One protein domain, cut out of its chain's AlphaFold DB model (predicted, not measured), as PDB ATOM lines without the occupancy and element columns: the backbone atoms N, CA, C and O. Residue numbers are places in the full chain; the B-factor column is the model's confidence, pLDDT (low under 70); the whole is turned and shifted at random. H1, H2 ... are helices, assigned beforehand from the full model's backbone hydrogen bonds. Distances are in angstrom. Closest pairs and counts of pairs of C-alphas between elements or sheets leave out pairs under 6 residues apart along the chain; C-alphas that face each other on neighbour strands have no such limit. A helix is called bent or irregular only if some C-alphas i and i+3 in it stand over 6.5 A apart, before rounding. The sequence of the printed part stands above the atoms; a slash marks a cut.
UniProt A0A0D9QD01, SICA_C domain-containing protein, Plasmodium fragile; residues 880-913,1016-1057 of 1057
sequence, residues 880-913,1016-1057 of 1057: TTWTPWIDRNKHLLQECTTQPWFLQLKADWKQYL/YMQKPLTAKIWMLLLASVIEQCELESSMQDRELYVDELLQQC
ATOM      1  N   THR A 880     -14.223 -45.669 -68.150       59.06
ATOM      2  CA  THR A 880     -13.635 -47.001 -68.378       59.06
ATOM      3  C   THR A 880     -12.146 -47.068 -68.000       59.06
ATOM      4  O   THR A 880     -11.629 -48.134 -67.658       59.06
ATOM      5  N   THR A 881     -11.449 -45.929 -68.033       68.38
ATOM      6  CA  THR A 881     -10.015 -45.800 -67.740       68.38
ATOM      7  C   THR A 881      -9.758 -45.396 -66.283       68.38
ATOM      8  O   THR A 881      -8.881 -45.971 -65.630       68.38
ATOM      9  N   TRP A 882     -10.529 -44.446 -65.743       68.69
ATOM     10  CA  TRP A 882     -10.312 -43.876 -64.410       68.69
ATOM     11  C   TRP A 882     -10.861 -44.729 -63.278       68.69
ATOM     12  O   TRP A 882     -10.162 -44.863 -62.280       68.69
ATOM     13  N   THR A 883     -12.020 -45.377 -63.411       74.44
ATOM     14  CA  THR A 883     -12.575 -46.203 -62.319       74.44
ATOM     15  C   THR A 883     -11.626 -47.352 -61.919       74.44
ATOM     16  O   THR A 883     -11.258 -47.440 -60.742       74.44
ATOM     17  N   PRO A 884     -11.056 -48.142 -62.860       75.44
ATOM     18  CA  PRO A 884     -10.018 -49.128 -62.539       75.44
ATOM     19  C   PRO A 884      -8.671 -48.525 -62.104       75.44
ATOM     20  O   PRO A 884      -7.822 -49.247 -61.579       75.44
ATOM     21  N   TRP A 885      -8.412 -47.239 -62.358       76.81
ATOM     22  CA  TRP A 885      -7.219 -46.545 -61.861       76.81
ATOM     23  C   TRP A 885      -7.419 -46.053 -60.419       76.81
ATOM     24  O   TRP A 885      -6.512 -46.224 -59.600       76.81
ATOM     25  N   ILE A 886      -8.607 -45.538 -60.087       77.19
ATOM     26  CA  ILE A 886      -9.003 -45.086 -58.748       77.19
ATOM     27  C   ILE A 886      -8.925 -46.251 -57.760       77.19
ATOM     28  O   ILE A 886      -8.179 -46.160 -56.786       77.19
ATOM     29  N   ASP A 887      -9.587 -47.379 -58.043       71.94
ATOM     30  CA  ASP A 887      -9.573 -48.547 -57.146       71.94
ATOM     31  C   ASP A 887      -8.154 -49.095 -56.908       71.94
ATOM     32  O   ASP A 887      -7.822 -49.502 -55.793       71.94
ATOM     33  N   ARG A 888      -7.275 -49.053 -57.923       71.88
ATOM     34  CA  ARG A 888      -5.867 -49.464 -57.780       71.88
ATOM     35  C   ARG A 888      -5.055 -48.492 -56.923       71.88
ATOM     36  O   ARG A 888      -4.264 -48.941 -56.098       71.88
ATOM     37  N   ASN A 889      -5.235 -47.181 -57.093       72.00
ATOM     38  CA  ASN A 889      -4.391 -46.151 -56.466       72.00
ATOM     39  C   ASN A 889      -4.930 -45.631 -55.122       72.00
ATOM     40  O   ASN A 889      -4.193 -45.004 -54.367       72.00
ATOM     41  N   LYS A 890      -6.178 -45.950 -54.762       75.62
ATOM     42  CA  LYS A 890      -6.826 -45.609 -53.483       75.62
ATOM     43  C   LYS A 890      -5.994 -45.961 -52.241       75.62
ATOM     44  O   LYS A 890      -6.056 -45.246 -51.242       75.62
ATOM     45  N   HIS A 891      -5.176 -47.017 -52.300       70.50
ATOM     46  CA  HIS A 891      -4.287 -47.405 -51.197       70.50
ATOM     47  C   HIS A 891      -3.304 -46.288 -50.787       70.50
ATOM     48  O   HIS A 891      -2.969 -46.179 -49.609       70.50
ATOM     49  N   LEU A 892      -2.916 -45.407 -51.719       71.81
ATOM     50  CA  LEU A 892      -2.031 -44.260 -51.473       71.81
ATOM     51  C   LEU A 892      -2.633 -43.237 -50.495       71.81
ATOM     52  O   LEU A 892      -1.894 -42.483 -49.868       71.81
ATOM     53  N   LEU A 893      -3.962 -43.215 -50.336       71.00
ATOM     54  CA  LEU A 893      -4.651 -42.327 -49.398       71.00
ATOM     55  C   LEU A 893      -4.986 -42.985 -48.058       71.00
ATOM     56  O   LEU A 893      -5.515 -42.307 -47.176       71.00
ATOM     57  N   GLN A 894      -4.668 -44.268 -47.851       69.69
ATOM     58  CA  GLN A 894      -5.033 -44.976 -46.621       69.69
ATOM     59  C   GLN A 894      -4.471 -44.279 -45.368       69.69
ATOM     60  O   GLN A 894      -5.200 -44.090 -44.393       69.69
ATOM     61  N   GLU A 895      -3.223 -43.803 -45.421       66.31
ATOM     62  CA  GLU A 895      -2.607 -43.008 -44.348       66.31
ATOM     63  C   GLU A 895      -3.252 -41.615 -44.205       66.31
ATOM     64  O   GLU A 895      -3.478 -41.137 -43.087       66.31
ATOM     65  N   CYS A 896      -3.628 -40.987 -45.325       66.19
ATOM     66  CA  CYS A 896      -4.324 -39.699 -45.358       66.19
ATOM     67  C   CYS A 896      -5.704 -39.751 -44.692       66.19
ATOM     68  O   CYS A 896      -6.107 -38.765 -44.078       66.19
ATOM     69  N   THR A 897      -6.399 -40.893 -44.728       68.19
ATOM     70  CA  THR A 897      -7.747 -41.010 -44.135       68.19
ATOM     71  C   THR A 897      -7.789 -40.828 -42.612       68.19
ATOM     72  O   THR A 897      -8.848 -40.576 -42.040       68.19
ATOM     73  N   THR A 898      -6.633 -40.891 -41.943       71.56
ATOM     74  CA  THR A 898      -6.497 -40.628 -40.500       71.56
ATOM     75  C   THR A 898      -6.224 -39.157 -40.157       71.56
ATOM     76  O   THR A 898      -6.175 -38.797 -38.980       71.56
ATOM     77  N   GLN A 899      -6.023 -38.294 -41.160       74.38
ATOM     78  CA  GLN A 899      -5.561 -36.922 -40.958       74.38
ATOM     79  C   GLN A 899      -6.703 -35.970 -40.556       74.38
ATOM     80  O   GLN A 899      -7.815 -36.094 -41.075       74.38
ATOM     81  N   PRO A 900      -6.449 -34.952 -39.707       75.25
ATOM     82  CA  PRO A 900      -7.497 -34.038 -39.240       75.25
ATOM     83  C   PRO A 900      -8.249 -33.303 -40.358       75.25
ATOM     84  O   PRO A 900      -9.448 -33.080 -40.233       75.25
ATOM     85  N   TRP A 901      -7.572 -32.958 -41.459       76.75
ATOM     86  CA  TRP A 901      -8.192 -32.285 -42.607       76.75
ATOM     87  C   TRP A 901      -9.122 -33.220 -43.402       76.75
ATOM     88  O   TRP A 901     -10.151 -32.774 -43.898       76.75
ATOM     89  N   PHE A 902      -8.823 -34.521 -43.469       79.06
ATOM     90  CA  PHE A 902      -9.689 -35.513 -44.114       79.06
ATOM     91  C   PHE A 902     -10.951 -35.748 -43.274       79.06
ATOM     92  O   PHE A 902     -12.064 -35.789 -43.794       79.06
ATOM     93  N   LEU A 903     -10.789 -35.814 -41.948       77.75
ATOM     94  CA  LEU A 903     -11.908 -35.881 -41.007       77.75
ATOM     95  C   LEU A 903     -12.770 -34.605 -41.039       77.75
ATOM     96  O   LEU A 903     -13.990 -34.707 -40.924       77.75
ATOM     97  N   GLN A 904     -12.168 -33.428 -41.259       78.38
ATOM     98  CA  GLN A 904     -12.904 -32.187 -41.516       78.38
ATOM     99  C   GLN A 904     -13.699 -32.275 -42.826       78.38
ATOM    100  O   GLN A 904     -14.895 -32.018 -42.813       78.38
ATOM    101  N   LEU A 905     -13.090 -32.739 -43.922       80.81
ATOM    102  CA  LEU A 905     -13.763 -32.890 -45.217       80.81
ATOM    103  C   LEU A 905     -14.968 -33.858 -45.145       80.81
ATOM    104  O   LEU A 905     -16.029 -33.570 -45.701       80.81
ATOM    105  N   LYS A 906     -14.862 -34.952 -44.370       84.50
ATOM    106  CA  LYS A 906     -16.005 -35.827 -44.031       84.50
ATOM    107  C   LYS A 906     -17.064 -35.122 -43.174       84.50
ATOM    108  O   LYS A 906     -18.257 -35.364 -43.354       84.50
ATOM    109  N   ALA A 907     -16.661 -34.275 -42.226       82.44
ATOM    110  CA  ALA A 907     -17.590 -33.511 -41.391       82.44
ATOM    111  C   ALA A 907     -18.349 -32.445 -42.202       82.44
ATOM    112  O   ALA A 907     -19.554 -32.288 -41.997       82.44
ATOM    113  N   ASP A 908     -17.675 -31.793 -43.150       83.00
ATOM    114  CA  ASP A 908     -18.233 -30.793 -44.062       83.00
ATOM    115  C   ASP A 908     -19.245 -31.427 -45.026       83.00
ATOM    116  O   ASP A 908     -20.334 -30.882 -45.211       83.00
ATOM    117  N   TRP A 909     -18.955 -32.618 -45.571       84.38
ATOM    118  CA  TRP A 909     -19.955 -33.421 -46.292       84.38
ATOM    119  C   TRP A 909     -21.162 -33.746 -45.404       84.38
ATOM    120  O   TRP A 909     -22.300 -33.445 -45.762       84.38
ATOM    121  N   LYS A 910     -20.940 -34.303 -44.205       83.19
ATOM    122  CA  LYS A 910     -22.038 -34.651 -43.287       83.19
ATOM    123  C   LYS A 910     -22.844 -33.432 -42.827       83.19
ATOM    124  O   LYS A 910     -23.992 -33.599 -42.423       83.19
ATOM    125  N   GLN A 911     -22.276 -32.228 -42.850       84.69
ATOM    126  CA  GLN A 911     -23.014 -30.986 -42.626       84.69
ATOM    127  C   GLN A 911     -23.842 -30.602 -43.852       84.69
ATOM    128  O   GLN A 911     -25.048 -30.422 -43.704       84.69
ATOM    129  N   TYR A 912     -23.237 -30.566 -45.040       84.44
ATOM    130  CA  TYR A 912     -23.924 -30.276 -46.297       84.44
ATOM    131  C   TYR A 912     -25.122 -31.212 -46.538       84.44
ATOM    132  O   TYR A 912     -26.221 -30.751 -46.830       84.44
ATOM    133  N   LEU A 913     -24.950 -32.516 -46.299       81.25
ATOM    134  CA  LEU A 913     -26.010 -33.518 -46.420       81.25
ATOM    135  C   LEU A 913     -27.193 -33.245 -45.471       81.25
ATOM    136  O   LEU A 913     -28.346 -33.389 -45.870       81.25
ATOM    137  N   TYR A1016       2.602 -26.768 -65.198       42.66
ATOM    138  CA  TYR A1016       1.560 -27.486 -65.937       42.66
ATOM    139  C   TYR A1016       1.379 -28.928 -65.429       42.66
ATOM    140  O   TYR A1016       0.244 -29.349 -65.252       42.66
ATOM    141  N   MET A1017       2.456 -29.648 -65.072       34.88
ATOM    142  CA  MET A1017       2.376 -31.031 -64.552       34.88
ATOM    143  C   MET A1017       1.700 -31.125 -63.177       34.88
ATOM    144  O   MET A1017       1.139 -32.162 -62.828       34.88
ATOM    145  N   GLN A1018       1.710 -30.038 -62.404       58.25
ATOM    146  CA  GLN A1018       1.041 -29.977 -61.104       58.25
ATOM    147  C   GLN A1018      -0.489 -30.114 -61.224       58.25
ATOM    148  O   GLN A1018      -1.103 -30.720 -60.350       58.25
ATOM    149  N   LYS A1019      -1.116 -29.634 -62.311       63.78
ATOM    150  CA  LYS A1019      -2.575 -29.728 -62.520       63.78
ATOM    151  C   LYS A1019      -3.106 -31.164 -62.693       63.78
ATOM    152  O   LYS A1019      -3.968 -31.551 -61.908       63.78
ATOM    153  N   PRO A1020      -2.610 -31.996 -63.636       68.00
ATOM    154  CA  PRO A1020      -3.119 -33.354 -63.814       68.00
ATOM    155  C   PRO A1020      -2.829 -34.256 -62.609       68.00
ATOM    156  O   PRO A1020      -3.613 -35.155 -62.319       68.00
ATOM    157  N   LEU A1021      -1.735 -34.015 -61.876       67.12
ATOM    158  CA  LEU A1021      -1.457 -34.696 -60.606       67.12
ATOM    159  C   LEU A1021      -2.425 -34.243 -59.503       67.12
ATOM    160  O   LEU A1021      -2.948 -35.080 -58.770       67.12
ATOM    161  N   THR A1022      -2.723 -32.942 -59.440       73.19
ATOM    162  CA  THR A1022      -3.723 -32.362 -58.533       73.19
ATOM    163  C   THR A1022      -5.093 -33.002 -58.760       73.19
ATOM    164  O   THR A1022      -5.625 -33.609 -57.833       73.19
ATOM    165  N   ALA A1023      -5.625 -32.966 -59.987       75.38
ATOM    166  CA  ALA A1023      -6.923 -33.557 -60.325       75.38
ATOM    167  C   ALA A1023      -6.986 -35.063 -60.002       75.38
ATOM    168  O   ALA A1023      -7.949 -35.532 -59.400       75.38
ATOM    169  N   LYS A1024      -5.923 -35.821 -60.308       78.62
ATOM    170  CA  LYS A1024      -5.817 -37.252 -59.968       78.62
ATOM    171  C   LYS A1024      -5.872 -37.526 -58.467       78.62
ATOM    172  O   LYS A1024      -6.548 -38.463 -58.048       78.62
ATOM    173  N   ILE A1025      -5.200 -36.715 -57.651       79.62
ATOM    174  CA  ILE A1025      -5.246 -36.850 -56.190       79.62
ATOM    175  C   ILE A1025      -6.620 -36.438 -55.649       79.62
ATOM    176  O   ILE A1025      -7.133 -37.121 -54.767       79.62
ATOM    177  N   TRP A1026      -7.261 -35.402 -56.203       77.31
ATOM    178  CA  TRP A1026      -8.630 -35.027 -55.826       77.31
ATOM    179  C   TRP A1026      -9.668 -36.093 -56.205       77.31
ATOM    180  O   TRP A1026     -10.530 -36.379 -55.380       77.31
ATOM    181  N   MET A1027      -9.545 -36.768 -57.355       80.31
ATOM    182  CA  MET A1027     -10.398 -37.920 -57.696       80.31
ATOM    183  C   MET A1027     -10.263 -39.056 -56.672       80.31
ATOM    184  O   MET A1027     -11.264 -39.517 -56.126       80.31
ATOM    185  N   LEU A1028      -9.029 -39.469 -56.344       80.50
ATOM    186  CA  LEU A1028      -8.787 -40.474 -55.298       80.50
ATOM    187  C   LEU A1028      -9.361 -40.037 -53.943       80.50
ATOM    188  O   LEU A1028      -9.909 -40.856 -53.202       80.50
ATOM    189  N   LEU A1029      -9.222 -38.752 -53.614       82.38
ATOM    190  CA  LEU A1029      -9.613 -38.181 -52.333       82.38
ATOM    191  C   LEU A1029     -11.130 -38.123 -52.169       82.38
ATOM    192  O   LEU A1029     -11.643 -38.581 -51.151       82.38
ATOM    193  N   LEU A1030     -11.846 -37.615 -53.171       82.56
ATOM    194  CA  LEU A1030     -13.303 -37.514 -53.157       82.56
ATOM    195  C   LEU A1030     -13.938 -38.912 -53.171       82.56
ATOM    196  O   LEU A1030     -14.790 -39.182 -52.328       82.56
ATOM    197  N   ALA A1031     -13.432 -39.842 -53.990       81.88
ATOM    198  CA  ALA A1031     -13.832 -41.253 -53.944       81.88
ATOM    199  C   ALA A1031     -13.623 -41.887 -52.551       81.88
ATOM    200  O   ALA A1031     -14.502 -42.578 -52.035       81.88
ATOM    201  N   SER A1032     -12.486 -41.605 -51.900       81.62
ATOM    202  CA  SER A1032     -12.188 -42.101 -50.546       81.62
ATOM    203  C   SER A1032     -13.077 -41.476 -49.463       81.62
ATOM    204  O   SER A1032     -13.394 -42.140 -48.475       81.62
ATOM    205  N   VAL A1033     -13.483 -40.212 -49.622       82.44
ATOM    206  CA  VAL A1033     -14.438 -39.543 -48.724       82.44
ATOM    207  C   VAL A1033     -15.840 -40.122 -48.894       82.44
ATOM    208  O   VAL A1033     -16.479 -40.391 -47.878       82.44
ATOM    209  N   ILE A1034     -16.288 -40.357 -50.135       81.69
ATOM    210  CA  ILE A1034     -17.595 -40.959 -50.429       81.69
ATOM    211  C   ILE A1034     -17.696 -42.334 -49.780       81.69
ATOM    212  O   ILE A1034     -18.500 -42.512 -48.867       81.69
ATOM    213  N   GLU A1035     -16.831 -43.278 -50.160       82.25
ATOM    214  CA  GLU A1035     -16.906 -44.656 -49.662       82.25
ATOM    215  C   GLU A1035     -16.875 -44.715 -48.128       82.25
ATOM    216  O   GLU A1035     -17.678 -45.413 -47.511       82.25
ATOM    217  N   GLN A1036     -16.006 -43.933 -47.476       78.25
ATOM    218  CA  GLN A1036     -15.963 -43.922 -46.015       78.25
ATOM    219  C   GLN A1036     -17.110 -43.156 -45.334       78.25
ATOM    220  O   GLN A1036     -17.227 -43.240 -44.109       78.25
ATOM    221  N   CYS A1037     -17.902 -42.359 -46.050       79.19
ATOM    222  CA  CYS A1037     -19.117 -41.750 -45.506       79.19
ATOM    223  C   CYS A1037     -20.328 -42.665 -45.704       79.19
ATOM    224  O   CYS A1037     -21.142 -42.774 -44.792       79.19
ATOM    225  N   GLU A1038     -20.397 -43.368 -46.835       79.25
ATOM    226  CA  GLU A1038     -21.436 -44.356 -47.141       79.25
ATOM    227  C   GLU A1038     -21.339 -45.573 -46.201       79.25
ATOM    228  O   GLU A1038     -22.323 -45.908 -45.532       79.25
ATOM    229  N   LEU A1039     -20.132 -46.130 -46.014       75.88
ATOM    230  CA  LEU A1039     -19.849 -47.170 -45.009       75.88
ATOM    231  C   LEU A1039     -20.152 -46.710 -43.573       75.88
ATOM    232  O   LEU A1039     -20.573 -47.509 -42.740       75.88
ATOM    233  N   GLU A1040     -19.945 -45.427 -43.257       75.94
ATOM    234  CA  GLU A1040     -20.316 -44.884 -41.944       75.94
ATOM    235  C   GLU A1040     -21.832 -44.707 -41.776       75.94
ATOM    236  O   GLU A1040     -22.289 -44.826 -40.641       75.94
ATOM    237  N   SER A1041     -22.611 -44.468 -42.842       71.62
ATOM    238  CA  SER A1041     -24.082 -44.512 -42.756       71.62
ATOM    239  C   SER A1041     -24.604 -45.937 -42.568       71.62
ATOM    240  O   SER A1041     -25.296 -46.168 -41.584       71.62
ATOM    241  N   SER A1042     -24.176 -46.911 -43.386       67.62
ATOM    242  CA  SER A1042     -24.573 -48.328 -43.230       67.62
ATOM    243  C   SER A1042     -24.300 -48.847 -41.809       67.62
ATOM    244  O   SER A1042     -25.178 -49.421 -41.165       67.62
ATOM    245  N   MET A1043     -23.123 -48.550 -41.240       67.00
ATOM    246  CA  MET A1043     -22.833 -48.920 -39.849       67.00
ATOM    247  C   MET A1043     -23.772 -48.257 -38.829       67.00
ATOM    248  O   MET A1043     -24.110 -48.906 -37.840       67.00
ATOM    249  N   GLN A1044     -24.198 -47.009 -39.049       67.06
ATOM    250  CA  GLN A1044     -25.121 -46.293 -38.159       67.06
ATOM    251  C   GLN A1044     -26.558 -46.808 -38.281       67.06
ATOM    252  O   GLN A1044     -27.198 -47.052 -37.259       67.06
ATOM    253  N   ASP A1045     -27.039 -47.055 -39.498       68.12
ATOM    254  CA  ASP A1045     -28.366 -47.621 -39.750       68.12
ATOM    255  C   ASP A1045     -28.472 -49.043 -39.170       68.12
ATOM    256  O   ASP A1045     -29.457 -49.392 -38.514       68.12
ATOM    257  N   ARG A1046     -27.399 -49.836 -39.279       66.12
ATOM    258  CA  ARG A1046     -27.296 -51.159 -38.652       66.12
ATOM    259  C   ARG A1046     -27.214 -51.102 -37.120       66.12
ATOM    260  O   ARG A1046     -27.751 -51.989 -36.459       66.12
ATOM    261  N   GLU A1047     -26.566 -50.093 -36.533       71.56
ATOM    262  CA  GLU A1047     -26.586 -49.875 -35.075       71.56
ATOM    263  C   GLU A1047     -27.994 -49.493 -34.585       71.56
ATOM    264  O   GLU A1047     -28.470 -50.078 -33.611       71.56
ATOM    265  N   LEU A1048     -28.706 -48.615 -35.303       72.06
ATOM    266  CA  LEU A1048     -30.103 -48.263 -35.017       72.06
ATOM    267  C   LEU A1048     -31.043 -49.474 -35.133       72.06
ATOM    268  O   LEU A1048     -31.868 -49.693 -34.247       72.06
ATOM    269  N   TYR A1049     -30.885 -50.295 -36.174       68.69
ATOM    270  CA  TYR A1049     -31.652 -51.530 -36.359       68.69
ATOM    271  C   TYR A1049     -31.416 -52.542 -35.225       68.69
ATOM    272  O   TYR A1049     -32.362 -53.149 -34.717       68.69
ATOM    273  N   VAL A1050     -30.166 -52.700 -34.772       67.25
ATOM    274  CA  VAL A1050     -29.841 -53.541 -33.609       67.25
ATOM    275  C   VAL A1050     -30.471 -52.989 -32.332       67.25
ATOM    276  O   VAL A1050     -31.051 -53.766 -31.573       67.25
ATOM    277  N   ASP A1051     -30.410 -51.679 -32.094       71.31
ATOM    278  CA  ASP A1051     -31.040 -51.064 -30.922       71.31
ATOM    279  C   ASP A1051     -32.574 -51.175 -30.960       71.31
ATOM    280  O   ASP A1051     -33.188 -51.399 -29.913       71.31
ATOM    281  N   GLU A1052     -33.215 -51.119 -32.134       74.50
ATOM    282  CA  GLU A1052     -34.652 -51.388 -32.259       74.50
ATOM    283  C   GLU A1052     -34.975 -52.865 -31.973       74.50
ATOM    284  O   GLU A1052     -35.837 -53.157 -31.139       74.50
ATOM    285  N   LEU A1053     -34.240 -53.815 -32.569       66.12
ATOM    286  CA  LEU A1053     -34.389 -55.246 -32.273       66.12
ATOM    287  C   LEU A1053     -34.174 -55.563 -30.785       66.12
ATOM    288  O   LEU A1053     -34.833 -56.456 -30.245       66.12
ATOM    289  N   LEU A1054     -33.274 -54.847 -30.106       67.00
ATOM    290  CA  LEU A1054     -33.041 -54.970 -28.667       67.00
ATOM    291  C   LEU A1054     -34.161 -54.331 -27.830       67.00
ATOM    292  O   LEU A1054     -34.484 -54.869 -26.769       67.00
ATOM    293  N   GLN A1055     -34.797 -53.253 -28.296       69.81
ATOM    294  CA  GLN A1055     -35.973 -52.652 -27.650       69.81
ATOM    295  C   GLN A1055     -37.251 -53.488 -27.825       69.81
ATOM    296  O   GLN A1055     -38.076 -53.543 -26.912       69.81
ATOM    297  N   GLN A1056     -37.406 -54.201 -28.945       61.44
ATOM    298  CA  GLN A1056     -38.535 -55.109 -29.195       61.44
ATOM    299  C   GLN A1056     -38.441 -56.462 -28.435       61.44
ATOM    300  O   GLN A1056     -39.268 -57.354 -28.653       61.44
ATOM    301  N   CYS A1057     -37.441 -56.658 -27.559       46.03
ATOM    302  CA  CYS A1057     -36.980 -57.980 -27.104       46.03
ATOM    303  C   CYS A1057     -37.320 -58.377 -25.647       46.03
ATOM    304  O   CYS A1057     -37.928 -59.471 -25.504       46.03
TER     305      CYS A1057
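This is residues 880 to 913 and 1016 to 1057 of the 1057 residues of the protein "SICA_C domain-containing protein" of Plasmodium fragile (UniProt A0A0D9QD01). One long helix, H3, is crossed near its middle by two short helices, H1 and H2, on opposite sides, and the chain from H1 to H2 passes round it; both ends of H3 stick out. The printed part has 76 residues, all helix by class, in the order H1, H2, H3, with no named strand. It is loose, with a radius of gyration of the C-alphas of 16.5 A, and a rod spanning 62 by 27 by 22 A.

Find C-alpha 1018 at (1.041, -29.977, -61.104); from there H3 runs 54.8 A to C-alpha 1055 at (-35.973, -52.652, -27.650). H1, residues 880 to 893, is 21.5 A long and irregular: C-alphas 888 and 891 are 7.1 A apart. H2, residues 900 to 913, is 19.9 A long.

Look at residues 1027 to 1032 of H3, which alone touch H1, about perpendicular at 76 degrees; the closest C-alphas, Ile 886 and Leu 1028, are 5.8 A apart. Residues 1033 to 1037 alone touch H2, at a steep tilt of 65 degrees, the same way; the closest C-alphas, Lys 906 and Val 1033, are 6.2 A apart. H1 and H2 are apart. Every O i to N i+4 pair is within hydrogen-bond range in H2, 33 of 34 in H3 and 4 of 10 in H1, where 6 of 11 O i to N i+3 pairs are.

Residues 914 to 1015 are not printed, a gap of 34.3 A between C-alphas 913 and 1016. The link from H1 to H2 is short. Mean pLDDT of the printed part is 72.9, with 25 residues under 70, among them 1016 to 1021.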